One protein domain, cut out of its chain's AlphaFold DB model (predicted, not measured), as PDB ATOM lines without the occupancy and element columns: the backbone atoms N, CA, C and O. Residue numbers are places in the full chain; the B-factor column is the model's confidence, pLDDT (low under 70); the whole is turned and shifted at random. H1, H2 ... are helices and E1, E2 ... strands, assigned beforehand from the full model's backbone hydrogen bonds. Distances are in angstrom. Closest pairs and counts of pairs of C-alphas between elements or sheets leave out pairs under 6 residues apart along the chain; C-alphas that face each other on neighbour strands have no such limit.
ATOM      1  N   THR A 160       2.559   0.932  -6.320       97.62
ATOM      2  CA  THR A 160       3.456   2.076  -6.517       97.62
ATOM      3  C   THR A 160       4.744   1.815  -5.746       97.62
ATOM      4  O   THR A 160       4.704   1.511  -4.556       97.62
ATOM      5  N   ILE A 161       5.888   1.898  -6.433       97.75
ATOM      6  CA  ILE A 161       7.208   1.577  -5.876       97.75
ATOM      7  C   ILE A 161       8.116   2.799  -6.007       97.75
ATOM      8  O   ILE A 161       8.440   3.229  -7.114       97.75
ATOM      9  N   ALA A 162       8.555   3.332  -4.872       97.00
ATOM     10  CA  ALA A 162       9.586   4.352  -4.782       97.00
ATOM     11  C   ALA A 162      10.974   3.709  -4.637       97.00
ATOM     12  O   ALA A 162      11.144   2.667  -4.001       97.00
ATOM     13  N   ARG A 163      11.991   4.348  -5.221       97.00
ATOM     14  CA  ARG A 163      13.391   3.928  -5.091       97.00
ATOM     15  C   ARG A 163      14.064   4.746  -4.000       97.00
ATOM     16  O   ARG A 163      14.124   5.969  -4.102       97.00
ATOM     17  N   GLU A 164      14.614   4.068  -3.005       96.69
ATOM     18  CA  GLU A 164      15.409   4.671  -1.936       96.69
ATOM     19  C   GLU A 164      16.835   4.090  -1.947       96.69
ATOM     20  O   GLU A 164      17.073   3.017  -2.512       96.69
ATOM     21  N   PRO A 165      17.834   4.775  -1.361       95.38
ATOM     22  CA  PRO A 165      19.191   4.243  -1.282       95.38
ATOM     23  C   PRO A 165      19.230   2.860  -0.612       95.38
ATOM     24  O   PRO A 165      19.035   2.734   0.594       95.38
ATOM     25  N   GLY A 166      19.503   1.817  -1.403       95.88
ATOM     26  CA  GLY A 166      19.572   0.429  -0.931       95.88
ATOM     27  C   GLY A 166      18.220  -0.250  -0.688       95.88
ATOM     28  O   GLY A 166      18.210  -1.350  -0.138       95.88
ATOM     29  N   ALA A 167      17.099   0.358  -1.089       97.62
ATOM     30  CA  ALA A 167      15.768  -0.202  -0.871       97.62
ATOM     31  C   ALA A 167      14.778   0.138  -1.997       97.62
ATOM     32  O   ALA A 167      14.889   1.153  -2.687       97.62
ATOM     33  N   LEU A 168      13.766  -0.710  -2.145       98.31
ATOM     34  CA  LEU A 168      12.532  -0.390  -2.858       98.31
ATOM     35  C   LEU A 168      11.413  -0.265  -1.834       98.31
ATOM     36  O   LEU A 168      11.292  -1.117  -0.959       98.31
ATOM     37  N   VAL A 169      10.604   0.781  -1.935       98.31
ATOM     38  CA  VAL A 169       9.529   1.054  -0.979       98.31
ATOM     39  C   VAL A 169       8.199   1.037  -1.701       98.31
ATOM     40  O   VAL A 169       7.964   1.854  -2.586       98.31
ATOM     41  N   ILE A 170       7.328   0.110  -1.319       98.19
ATOM     42  CA  ILE A 170       5.945   0.091  -1.785       98.19
ATOM     43  C   ILE A 170       5.150   1.097  -0.959       98.19
ATOM     44  O   ILE A 170       5.146   1.022   0.270       98.19
ATOM     45  N   THR A 171       4.500   2.030  -1.653       97.12
ATOM     46  CA  THR A 171       3.728   3.123  -1.043       97.12
ATOM     47  C   THR A 171       2.237   3.044  -1.330       97.12
ATOM     48  O   THR A 171       1.480   3.759  -0.699       97.12
ATOM     49  N   GLU A 172       1.822   2.210  -2.281       97.44
ATOM     50  CA  GLU A 172       0.422   1.938  -2.615       97.44
ATOM     51  C   GLU A 172       0.318   0.496  -3.103       97.44
ATOM     52  O   GLU A 172       1.257  -0.005  -3.730       97.44
ATOM     53  N   VAL A 173      -0.818  -0.159  -2.870       97.06
ATOM     54  CA  VAL A 173      -1.057  -1.557  -3.274       97.06
ATOM     55  C   VAL A 173      -2.130  -1.652  -4.363       97.06
ATOM     56  O   VAL A 173      -2.936  -0.723  -4.518       97.06
ATOM     57  N   PRO A 174      -2.177  -2.752  -5.141       96.50
ATOM     58  CA  PRO A 174      -3.246  -2.951  -6.106       96.50
ATOM     59  C   PRO A 174      -4.621  -2.929  -5.449       96.50
ATOM     60  O   PRO A 174      -4.780  -3.153  -4.249       96.50
ATOM     61  N   PHE A 175      -5.635  -2.659  -6.259       95.00
ATOM     62  CA  PHE A 175      -7.006  -2.671  -5.783       95.00
ATOM     63  C   PHE A 175      -7.416  -4.069  -5.309       95.00
ATOM     64  O   PHE A 175      -7.067  -5.059  -5.949       95.00
ATOM     65  N   ASP A 176      -8.175  -4.128  -4.212       90.50
ATOM     66  CA  ASP A 176      -8.635  -5.371  -3.566       90.50
ATOM     67  C   ASP A 176      -7.500  -6.295  -3.067       90.50
ATOM     68  O   ASP A 176      -7.688  -7.492  -2.868       90.50
ATOM     69  N   VAL A 177      -6.312  -5.726  -2.842       93.50
ATOM     70  CA  VAL A 177      -5.147  -6.395  -2.250       93.50
ATOM     71  C   VAL A 177      -4.809  -5.728  -0.923       93.50
ATOM     72  O   VAL A 177      -4.857  -4.500  -0.811       93.50
ATOM     73  N   THR A 178      -4.458  -6.527   0.085       93.88
ATOM     74  CA  THR A 178      -4.045  -6.002   1.391       93.88
ATOM     75  C   THR A 178      -2.542  -5.734   1.451       93.88
ATOM     76  O   THR A 178      -1.747  -6.343   0.728       93.88
ATOM     77  N   VAL A 179      -2.135  -4.819   2.336       95.38
ATOM     78  CA  VAL A 179      -0.711  -4.566   2.623       95.38
ATOM     79  C   VAL A 179      -0.031  -5.824   3.173       95.38
ATOM     80  O   VAL A 179       1.072  -6.159   2.735       95.38
ATOM     81  N   ASP A 180      -0.717  -6.559   4.052       94.19
ATOM     82  CA  ASP A 180      -0.226  -7.810   4.634       94.19
ATOM     83  C   ASP A 180       0.057  -8.861   3.556       94.19
ATOM     84  O   ASP A 180       1.132  -9.464   3.560       94.19
ATOM     85  N   ASP A 181      -0.844  -9.044   2.581       93.31
ATOM     86  CA  ASP A 181      -0.630  -9.995   1.482       93.31
ATOM     87  C   ASP A 181       0.634  -9.654   0.681       93.31
ATOM     88  O   ASP A 181       1.429 -10.538   0.354       93.31
ATOM     89  N   VAL A 182       0.852  -8.368   0.387       95.12
ATOM     90  CA  VAL A 182       2.053  -7.894  -0.315       95.12
ATOM     91  C   VAL A 182       3.314  -8.179   0.502       95.12
ATOM     92  O   VAL A 182       4.261  -8.777  -0.019       95.12
ATOM     93  N   ALA A 183       3.337  -7.774   1.773       95.19
ATOM     94  CA  ALA A 183       4.503  -7.925   2.638       95.19
ATOM     95  C   ALA A 183       4.861  -9.403   2.863       95.19
ATOM     96  O   ALA A 183       6.021  -9.795   2.690       95.19
ATOM     97  N   VAL A 184       3.864 -10.237   3.175       91.69
ATOM     98  CA  VAL A 184       4.036 -11.675   3.427       91.69
ATOM     99  C   VAL A 184       4.541 -12.395   2.181       91.69
ATOM    100  O   VAL A 184       5.481 -13.188   2.275       91.69
ATOM    101  N   GLN A 185       3.975 -12.120   1.003       89.62
ATOM    102  CA  GLN A 185       4.386 -12.806  -0.226       89.62
ATOM    103  C   GLN A 185       5.787 -12.398  -0.675       89.62
ATOM    104  O   GLN A 185       6.578 -13.254  -1.077       89.62
ATOM    105  N   LEU A 186       6.142 -11.117  -0.545       92.31
ATOM    106  CA  LEU A 186       7.507 -10.659  -0.800       92.31
ATOM    107  C   LEU A 186       8.506 -11.322   0.145       92.31
ATOM    108  O   LEU A 186       9.555 -11.788  -0.305       92.31
ATOM    109  N   GLU A 187       8.185 -11.406   1.437       90.88
ATOM    110  CA  GLU A 187       9.052 -12.055   2.416       90.88
ATOM    111  C   GLU A 187       9.205 -13.554   2.128       90.88
ATOM    112  O   GLU A 187      10.326 -14.076   2.109       90.88
ATOM    113  N   HIS A 188       8.097 -14.245   1.860       86.31
ATOM    114  CA  HIS A 188       8.097 -15.656   1.485       86.31
ATOM    115  C   HIS A 188       8.961 -15.896   0.248       86.31
ATOM    116  O   HIS A 188       9.831 -16.773   0.261       86.31
ATOM    117  N   ARG A 189       8.785 -15.084  -0.801       83.38
ATOM    118  CA  ARG A 189       9.538 -15.233  -2.046       83.38
ATOM    119  C   ARG A 189      11.019 -14.906  -1.878       83.38
ATOM    120  O   ARG A 189      11.862 -15.606  -2.438       83.38
ATOM    121  N   ALA A 190      11.356 -13.898  -1.074       85.88
ATOM    122  CA  ALA A 190      12.741 -13.544  -0.770       85.88
ATOM    123  C   ALA A 190      13.461 -14.674  -0.016       85.88
ATOM    124  O   ALA A 190      14.590 -15.024  -0.359       85.88
ATOM    125  N   ARG A 191      12.791 -15.301   0.962       81.38
ATOM    126  CA  ARG A 191      13.323 -16.448   1.719       81.38
ATOM    127  C   ARG A 191      13.438 -17.721   0.876       81.38
ATOM    128  O   ARG A 191      14.349 -18.514   1.097       81.38
ATOM    129  N   ALA A 192      12.524 -17.934  -0.072       73.94
ATOM    130  CA  ALA A 192      12.510 -19.122  -0.926       73.94
ATOM    131  C   ALA A 192      13.560 -19.080  -2.052       73.94
ATOM    132  O   ALA A 192      13.947 -20.126  -2.580       73.94
ATOM    133  N   ALA A 193      14.042 -17.896  -2.436       65.50
ATOM    134  CA  ALA A 193      14.992 -17.759  -3.531       65.50
ATOM    135  C   ALA A 193      16.325 -18.467  -3.228       65.50
ATOM    136  O   ALA A 193      17.012 -18.174  -2.254       65.50
ATOM    137  N   GLY A 194      16.698 -19.412  -4.094       54.50
ATOM    138  CA  GLY A 194      17.853 -20.297  -3.894       54.50
ATOM    139  C   GLY A 194      17.493 -21.708  -3.412       54.50
ATOM    140  O   GLY A 194      18.340 -22.599  -3.479       54.50
ATOM    141  N   HIS A 195      16.240 -21.957  -3.022       55.75
ATOM    142  CA  HIS A 195      15.711 -23.295  -2.752       55.75
ATOM    143  C   HIS A 195      14.899 -23.807  -3.956       55.75
ATOM    144  O   HIS A 195      14.155 -23.066  -4.597       55.75
ATOM    145  N   ARG A 196      15.068 -25.088  -4.326       47.94
ATOM    146  CA  ARG A 196      14.281 -25.695  -5.415       47.94
ATOM    147  C   ARG A 196      12.826 -25.835  -4.967       47.94
ATOM    148  O   ARG A 196      12.565 -26.548  -4.009       47.94
ATOM    149  N   GLN A 197      11.929 -25.243  -5.754       49.81
ATOM    150  CA  GLN A 197      10.471 -25.386  -5.701       49.81
ATOM    151  C   GLN A 197       9.789 -24.787  -4.467       49.81
ATOM    152  O   GLN A 197       9.431 -25.497  -3.534       49.81
ATOM    153  N   GLN A 198       9.430 -23.511  -4.546       47.50
ATOM    154  CA  GLN A 198       8.138 -23.112  -4.002       47.50
ATOM    155  C   GLN A 198       7.527 -22.083  -4.946       47.50
ATOM    156  O   GLN A 198       8.115 -21.034  -5.193       47.50
ATOM    157  N   ALA A 199       6.410 -22.458  -5.572       51.84
ATOM    158  CA  ALA A 199       5.554 -21.498  -6.248       51.84
ATOM    159  C   ALA A 199       5.064 -20.502  -5.192       51.84
ATOM    160  O   ALA A 199       4.826 -20.911  -4.049       51.84
ATOM    161  N   ASP A 200       4.929 -19.229  -5.560       53.16
ATOM    162  CA  ASP A 200       4.194 -18.256  -4.749       53.16
ATOM    163  C   ASP A 200       2.882 -18.891  -4.259       53.16
ATOM    164  O   ASP A 200       2.288 -19.721  -4.963       53.16
ATOM    165  N   TYR A 201       2.415 -18.525  -3.062       56.28
ATOM    166  CA  TYR A 201       1.066 -18.921  -2.666       56.28
ATOM    167  C   TYR A 201       0.089 -18.111  -3.520       56.28
ATOM    168  O   TYR A 201      -0.246 -16.977  -3.190       56.28
ATOM    169  N   LEU A 202      -0.302 -18.687  -4.653       58.81
ATOM    170  CA  LEU A 202      -1.284 -18.130  -5.570       58.81
ATOM    171  C   LEU A 202      -2.679 -18.606  -5.145       58.81
ATOM    172  O   LEU A 202      -2.872 -19.812  -4.943       58.81
ATOM    173  N   PRO A 203      -3.673 -17.709  -5.051       59.50
ATOM    174  CA  PRO A 203      -5.066 -18.114  -4.952       59.50
ATOM    175  C   PRO A 203      -5.456 -19.023  -6.122       59.50
ATOM    176  O   PRO A 203      -4.887 -18.953  -7.214       59.50
ATOM    177  N   ALA A 204      -6.461 -19.873  -5.909       52.38
ATOM    178  CA  ALA A 204      -6.951 -20.766  -6.951       52.38
ATOM    179  C   ALA A 204      -7.364 -19.976  -8.210       52.38
ATOM    180  O   ALA A 204      -8.218 -19.097  -8.139       52.38
ATOM    181  N   GLY A 205      -6.776 -20.319  -9.360       55.28
ATOM    182  CA  GLY A 205      -7.071 -19.680 -10.649       55.28
ATOM    183  C   GLY A 205      -6.172 -18.496 -11.024       55.28
ATOM    184  O   GLY A 205      -6.350 -17.954 -12.110       55.28
ATOM    185  N   MET A 206      -5.207 -18.117 -10.179       58.53
ATOM    186  CA  MET A 206      -4.182 -17.121 -10.516       58.53
ATOM    187  C   MET A 206      -2.926 -17.801 -11.070       58.53
ATOM    188  O   MET A 206      -2.482 -18.825 -10.549       58.53
ATOM    189  N   GLU A 207      -2.332 -17.218 -12.110       55.91
ATOM    190  CA  GLU A 207      -1.042 -17.643 -12.661       55.91
ATOM    191  C   GLU A 207       0.067 -16.695 -12.184       55.91
ATOM    192  O   GLU A 207      -0.121 -15.480 -12.126       55.91
ATOM    193  N   ALA A 208       1.239 -17.241 -11.835       57.44
ATOM    194  CA  ALA A 208       2.412 -16.412 -11.574       57.44
ATOM    195  C   ALA A 208       2.789 -15.672 -12.860       57.44
ATOM    196  O   ALA A 208       2.973 -16.302 -13.901       57.44
ATOM    197  N   LEU A 209       2.978 -14.355 -12.763       56.69
ATOM    198  CA  LEU A 209       3.282 -13.518 -13.923       56.69
ATOM    199  C   LEU A 209       4.558 -13.966 -14.645       56.69
ATOM    200  O   LEU A 209       4.591 -13.929 -15.873       56.69
ATOM    201  N   GLN A 210       5.590 -14.420 -13.916       54.03
ATOM    202  CA  GLN A 210       6.814 -14.989 -14.497       54.03
ATOM    203  C   GLN A 210       7.520 -15.991 -13.558       54.03
ATOM    204  O   GLN A 210       7.565 -15.776 -12.340       54.03
ATOM    205  N   PRO A 211       8.144 -17.061 -14.097       50.56
ATOM    206  CA  PRO A 211       9.065 -17.901 -13.336       50.56
ATOM    207  C   PRO A 211      10.366 -17.136 -13.061       50.56
ATOM    208  O   PRO A 211      11.017 -16.657 -13.987       50.56
ATOM    209  N   LEU A 212      10.777 -17.051 -11.793       55.31
ATOM    210  CA  LEU A 212      12.043 -16.415 -11.421       55.31
ATOM    211  C   LEU A 212      13.138 -17.466 -11.235       55.31
ATOM    212  O   LEU A 212      12.996 -18.411 -10.461       55.31
ATOM    213  N   THR A 213      14.249 -17.281 -11.943       51.25
ATOM    214  CA  THR A 213      15.491 -18.037 -11.774       51.25
ATOM    215  C   THR A 213      16.545 -17.134 -11.126       51.25
ATOM    216  O   THR A 213      16.688 -15.976 -11.503       51.25
ATOM    217  N   GLY A 214      17.295 -17.655 -10.149       60.62
ATOM    218  CA  GLY A 214      18.393 -16.930  -9.488       60.62
ATOM    219  C   GLY A 214      18.130 -16.527  -8.025       60.62
ATOM    220  O   GLY A 214      17.055 -16.807  -7.491       60.62
ATOM    221  N   PRO A 215      19.136 -15.941  -7.345       70.31
ATOM    222  CA  PRO A 215      19.017 -15.473  -5.961       70.31
ATOM    223  C   PRO A 215      18.084 -14.255  -5.856       70.31
ATOM    224  O   PRO A 215      17.992 -13.466  -6.795       70.31
ATOM    225  N   ALA A 216      17.411 -14.079  -4.713       82.19
ATOM    226  CA  ALA A 216      16.563 -12.908  -4.498       82.19
ATOM    227  C   ALA A 216      17.420 -11.634  -4.405       82.19
ATOM    228  O   ALA A 216      18.376 -11.599  -3.624       82.19
ATOM    229  N   PRO A 217      17.065 -10.565  -5.136       90.25
ATOM    230  CA  PRO A 217      17.692  -9.257  -4.979       90.25
ATOM    231  C   PRO A 217      17.241  -8.542  -3.693       90.25
ATOM    232  O   PRO A 217      17.870  -7.564  -3.295       90.25
ATOM    233  N   VAL A 218      16.182  -9.033  -3.036       92.25
ATOM    234  CA  VAL A 218      15.647  -8.536  -1.762       92.25
ATOM    235  C   VAL A 218      16.165  -9.401  -0.611       92.25
ATOM    236  O   VAL A 218      15.986 -10.616  -0.607       92.25
ATOM    237  N   ARG A 219      16.797  -8.773   0.383       91.94
ATOM    238  CA  ARG A 219      17.351  -9.430   1.580       91.94
ATOM    239  C   ARG A 219      16.327  -9.540   2.705       91.94
ATOM    240  O   ARG A 219      16.356 -10.495   3.478       91.94
ATOM    241  N   GLN A 220      15.501  -8.514   2.858       93.12
ATOM    242  CA  GLN A 220      14.575  -8.369   3.971       93.12
ATOM    243  C   GLN A 220      13.403  -7.494   3.542       93.12
ATOM    244  O   GLN A 220      13.594  -6.517   2.823       93.12
ATOM    245  N   VAL A 221      12.215  -7.832   4.032       96.38
ATOM    246  CA  VAL A 221      11.006  -7.019   3.902       96.38
ATOM    247  C   VAL A 221      10.635  -6.513   5.295       96.38
ATOM    248  O   VAL A 221      10.768  -7.252   6.274       96.38
ATOM    249  N   ARG A 222      10.233  -5.250   5.408       96.06
ATOM    250  CA  ARG A 222       9.681  -4.655   6.631       96.06
ATOM    251  C   ARG A 222       8.400  -3.922   6.293       96.06
ATOM    252  O   ARG A 222       8.405  -3.108   5.375       96.06
ATOM    253  N   ASP A 223       7.355  -4.169   7.060       95.62
ATOM    254  CA  ASP A 223       6.185  -3.305   7.046       95.62
ATOM    255  C   ASP A 223       6.382  -2.171   8.063       95.62
ATOM    256  O   ASP A 223       6.469  -2.403   9.270       95.62
ATOM    257  N   GLU A 224       6.544  -0.952   7.554       95.75
ATOM    258  CA  GLU A 224       6.655   0.294   8.322       95.75
ATOM    259  C   GLU A 224       5.389   1.155   8.146       95.75
ATOM    260  O   GLU A 224       5.401   2.358   8.428       95.75
ATOM    261  N   SER A 225       4.305   0.560   7.643       92.50
ATOM    262  CA  SER A 225       3.047   1.247   7.384       92.50
ATOM    263  C   SER A 225       2.381   1.700   8.682       92.50
ATOM    264  O   SER A 225       2.444   1.045   9.724       92.50
ATOM    265  N   SER A 226       1.722   2.856   8.634       89.06
ATOM    266  CA  SER A 226       0.958   3.360   9.771       89.06
ATOM    267  C   SER A 226      -0.155   4.294   9.318       89.06
ATOM    268  O   SER A 226      -0.072   4.911   8.258       89.06
ATOM    269  N   GLY A 227      -1.165   4.494  10.169       80.31
ATOM    270  CA  GLY A 227      -2.214   5.483   9.902       80.31
ATOM    271  C   GLY A 227      -1.705   6.930   9.788       80.31
ATOM    272  O   GLY A 227      -2.422   7.777   9.271       80.31
ATOM    273  N   LEU A 228      -0.482   7.227  10.254       79.88
ATOM    274  CA  LEU A 228       0.124   8.563  10.173       79.88
ATOM    275  C   LEU A 228       0.948   8.770   8.899       79.88
ATOM    276  O   LEU A 228       1.021   9.887   8.393       79.88
ATOM    277  N   THR A 229       1.613   7.720   8.419       79.44
ATOM    278  CA  THR A 229       2.596   7.790   7.324       79.44
ATOM    279  C   THR A 229       2.113   7.142   6.031       79.44
ATOM    280  O   THR A 229       2.811   7.234   5.026       79.44
ATOM    281  N   GLY A 230       0.943   6.502   6.053       90.50
ATOM    282  CA  GLY A 230       0.439   5.704   4.943       90.50
ATOM    283  C   GLY A 230       1.160   4.361   4.824       90.50
ATOM    284  O   GLY A 230       1.818   3.901   5.763       90.50
ATOM    285  N   ILE A 231       1.010   3.738   3.656       95.19
ATOM    286  CA  ILE A 231       1.626   2.451   3.332       95.19
ATOM    287  C   ILE A 231       3.127   2.651   3.110       95.19
ATOM    288  O   ILE A 231       3.557   3.550   2.384       95.19
ATOM    289  N   ARG A 232       3.934   1.797   3.739       96.88
ATOM    290  CA  ARG A 232       5.388   1.784   3.591       96.88
ATOM    291  C   ARG A 232       5.938   0.377   3.808       96.88
ATOM    292  O   ARG A 232       6.449   0.054   4.878       96.88
ATOM    293  N   VAL A 233       5.905  -0.451   2.767       97.75
ATOM    294  CA  VAL A 233       6.556  -1.771   2.790       97.75
ATOM    295  C   VAL A 233       7.950  -1.652   2.178       97.75
ATOM    296  O   VAL A 233       8.107  -1.434   0.976       97.75
ATOM    297  N   VAL A 234       8.980  -1.773   3.012       98.12
ATOM    298  CA  VAL A 234      10.384  -1.579   2.638       98.12
ATOM    299  C   VAL A 234      11.034  -2.912   2.285       98.12
ATOM    300  O   VAL A 234      11.178  -3.793   3.131       98.12
ATOM    301  N   CYS A 235      11.477  -3.040   1.038       97.94
ATOM    302  CA  CYS A 235      12.277  -4.150   0.534       97.94
ATOM    303  C   CYS A 235      13.755  -3.744   0.506       97.94
ATOM    304  O   CYS A 235      14.201  -3.063  -0.420       97.94
ATOM    305  N   ASP A 236      14.530  -4.175   1.500       97.44
ATOM    306  CA  ASP A 236      15.976  -3.958   1.514       97.44
ATOM    307  C   ASP A 236      16.646  -4.775   0.416       97.44
ATOM    308  O   ASP A 236      16.502  -6.001   0.360       97.44
ATOM    309  N   LEU A 237      17.455  -4.115  -0.401       96.19
ATOM    310  CA  LEU A 237      18.184  -4.761  -1.478       96.19
ATOM    311  C   LEU A 237      19.499  -5.381  -0.986       96.19
ATOM    312  O   LEU A 237      20.111  -4.944  -0.006       96.19
ATOM    313  N   ALA A 238      19.967  -6.415  -1.686       92.44
ATOM    314  CA  ALA A 238      21.337  -6.892  -1.536       92.44
ATOM    315  C   ALA A 238      22.337  -5.797  -1.970       92.44
ATOM    316  O   ALA A 238      22.030  -4.982  -2.834       92.44
ATOM    317  N   ARG A 239      23.547  -5.783  -1.383       88.44
ATOM    318  CA  ARG A 239      24.534  -4.690  -1.567       88.44
ATOM    319  C   ARG A 239      24.855  -4.366  -3.027       88.44
ATOM    320  O   ARG A 239      25.029  -3.199  -3.347       88.44
ATOM    321  N   ASP A 240      24.903  -5.390  -3.872       87.62
ATOM    322  CA  ASP A 240      25.259  -5.280  -5.289       87.62
ATOM    323  C   ASP A 240      24.056  -5.558  -6.208       87.62
ATOM    324  O   ASP A 240      24.225  -5.906  -7.376       87.62
ATOM    325  N   ALA A 241      22.830  -5.469  -5.677       89.81
ATOM    326  CA  ALA A 241      21.628  -5.673  -6.471       89.81
ATOM    327  C   ALA A 241      21.475  -4.553  -7.508       89.81
ATOM    328  O   ALA A 241      21.488  -3.366  -7.175       89.81
ATOM    329  N   ASP A 242      21.256  -4.937  -8.765       92.69
ATOM    330  CA  ASP A 242      20.792  -3.997  -9.774       92.69
ATOM    331  C   ASP A 242      19.354  -3.574  -9.445       92.69
ATOM    332  O   ASP A 242      18.452  -4.408  -9.347       92.69
ATOM    333  N   VAL A 243      19.136  -2.271  -9.256       94.19
ATOM    334  CA  VAL A 243      17.849  -1.734  -8.785       94.19
ATOM    335  C   VAL A 243      16.725  -1.999  -9.789       94.19
ATOM    336  O   VAL A 243      15.598  -2.266  -9.382       94.19
ATOM    337  N   ALA A 244      17.009  -1.958 -11.093       92.00
ATOM    338  CA  ALA A 244      15.993  -2.192 -12.116       92.00
ATOM    339  C   ALA A 244      15.576  -3.671 -12.163       92.00
ATOM    340  O   ALA A 244      14.383  -3.971 -12.218       92.00
ATOM    341  N   GLN A 245      16.535  -4.596 -12.076       89.88
ATOM    342  CA  GLN A 245      16.257  -6.028 -11.954       89.88
ATOM    343  C   GLN A 245      15.551  -6.358 -10.636       89.88
ATOM    344  O   GLN A 245      14.640  -7.183 -10.625       89.88
ATOM    345  N   ALA A 246      15.927  -5.697  -9.538       92.75
ATOM    346  CA  ALA A 246      15.256  -5.850  -8.255       92.75
ATOM    347  C   ALA A 246      13.796  -5.392  -8.315       92.75
ATOM    348  O   ALA A 246      12.917  -6.085  -7.812       92.75
ATOM    349  N   GLU A 247      13.518  -4.265  -8.973       94.94
ATOM    350  CA  GLU A 247      12.150  -3.778  -9.144       94.94
ATOM    351  C   GLU A 247      11.332  -4.715 -10.037       94.94
ATOM    352  O   GLU A 247      10.199  -5.042  -9.696       94.94
ATOM    353  N   ALA A 248      11.911  -5.222 -11.132       91.06
ATOM    354  CA  ALA A 248      11.266  -6.238 -11.964       91.06
ATOM    355  C   ALA A 248      10.958  -7.522 -11.170       91.06
ATOM    356  O   ALA A 248       9.873  -8.087 -11.302       91.06
ATOM    357  N   TRP A 249      11.879  -7.947 -10.297       90.00
ATOM    358  CA  TRP A 249      11.673  -9.074  -9.388       90.00
ATOM    359  C   TRP A 249      10.517  -8.803  -8.419       90.00
ATOM    360  O   TRP A 249       9.600  -9.616  -8.341       90.00
ATOM    361  N   VAL A 250      10.497  -7.639  -7.755       93.00
ATOM    362  CA  VAL A 250       9.421  -7.234  -6.831       93.00
ATOM    363  C   VAL A 250       8.073  -7.199  -7.554       93.00
ATOM    364  O   VAL A 250       7.108  -7.784  -7.073       93.00
ATOM    365  N   ARG A 251       8.005  -6.609  -8.753       92.94
ATOM    366  CA  ARG A 251       6.774  -6.554  -9.561       92.94
ATOM    367  C   ARG A 251       6.274  -7.923 -10.005       92.94
ATOM    368  O   ARG A 251       5.080  -8.069 -10.234       92.94
ATOM    369  N   SER A 252       7.151  -8.913 -10.134       87.38
ATOM    370  CA  SER A 252       6.753 -10.272 -10.509       87.38
ATOM    371  C   SER A 252       6.136 -11.076  -9.358       87.38
ATOM    372  O   SER A 252       5.635 -12.180  -9.596       87.38
ATOM    373  N   VAL A 253       6.184 -10.550  -8.127       88.06
ATOM    374  CA  VAL A 253       5.585 -11.165  -6.937       88.06
ATOM    375  C   VAL A 253       4.093 -10.905  -6.921       88.06
ATOM    376  O   VAL A 253       3.653  -9.761  -6.978       88.06
ATOM    377  N   TRP A 254       3.297 -11.963  -6.820       87.94
ATOM    378  CA  TRP A 254       1.883 -11.805  -6.510       87.94
ATOM    379  C   TRP A 254       1.723 -11.513  -5.005       87.94
ATOM    380  O   TRP A 254       2.331 -12.236  -4.220       87.94
ATOM    381  N   PRO A 255       0.935 -10.512  -4.563       91.94
ATOM    382  CA  PRO A 255       0.079  -9.619  -5.341       91.94
ATOM    383  C   PRO A 255       0.667  -8.213  -5.553       91.94
ATOM    384  O   PRO A 255      -0.098  -7.275  -5.724       91.94
ATOM    385  N   VAL A 256       1.993  -8.015  -5.561       95.12
ATOM    386  CA  VAL A 256       2.586  -6.702  -5.915       95.12
ATOM    387  C   VAL A 256       2.059  -6.222  -7.263       95.12
ATOM    388  O   VAL A 256       1.802  -5.029  -7.437       95.12
ATOM    389  N   THR A 257       1.872  -7.165  -8.184       94.25
ATOM    390  CA  THR A 257       1.159  -6.973  -9.441       94.25
ATOM    391  C   THR A 257       0.113  -8.074  -9.610       94.25
ATOM    392  O   THR A 257       0.398  -9.250  -9.377       94.25
ATOM    393  N   ILE A 258      -1.088  -7.700 -10.046       93.31
ATOM    394  CA  ILE A 258      -2.192  -8.610 -10.368       93.31
ATOM    395  C   ILE A 258      -2.765  -8.286 -11.749       93.31
ATOM    396  O   ILE A 258      -2.634  -7.169 -12.249       93.31
TER     397      ILE A 258
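AT A GLANCE: This is residues 160 to 258 of the 290 residues of the protein "DNA topoisomerase (ATP-hydrolyzing)" of Oryzihumus leptocrescens (UniProt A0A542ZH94). A strongly twisted four-stranded sheet has two helices, H1 and H2, packed over one face, making two layers, a sheet and its helices; the other face is bare of named helices. The long link 193 to 217 and the tip of the E3-E4 hairpin lie far apart, at opposite ends of the flat outline. The printed part has 99 residues with two named helices and four named strands, which follow along the chain as E1, E2, H1, E3, E4, H2; the sheet order is E1, E2, E4, E3, antiparallel. The class is mixed, with under half of the residues in named elements. The whole is compact, with a radius of gyration of the C-alphas of 12.8 A and spans of 40 by 35 by 18 A.

HOW THE PARTS SIT: E1, residues 160 to 164, and E2, residues 167 to 172, form a hairpin, with N 162 and O 169 2.8 A apart. H1, residues 179 to 192, is on the sheet at a height of 8.5 A, over E4, residues 233 to 237, and E3, residues 218 to 223; the closest C-alphas of H1 and E3, Glu 187 and Val 221, are 5.6 A apart. E2, H1 and E3 form a split strand-helix-strand unit, two strands running the same way with E4 between them, and its crossover is right-handed. Between the antiparallel neighbours E2 and E4, N 168 and O 235 are within hydrogen-bond range at 2.9 A, and in the hairpin E3 and E4, N 234 and O 222 are within hydrogen-bond range at 2.8 A. H2, residues 243 to 251, is on the same face as H1, slantwise to the strands, and only just over E2, on which 3 of its C-alphas fall. H1 and H2 are close but not clearly touching, at a steep tilt of 64 degrees, opposite ways; their closest C-alphas, Leu 186 and Val 250, are 7.2 A apart. In H1 and H2 every O i to N i+4 pair is within hydrogen-bond range.

IN THESE COORDINATES: E1 begins at C-alpha 160, (3.456, 2.076, -6.517). E2 is 15.6 A long and H1 20.0 A. H2 ends at C-alpha 251, (6.774, -6.554, -9.561).

THE WHOLE: The C-alphas farthest apart, Arg 196 and Leu 228, are 40.2 A apart. The printed part has no cut. The link H1 to E3 is long, and residues 193 to 214 have pLDDT under 70.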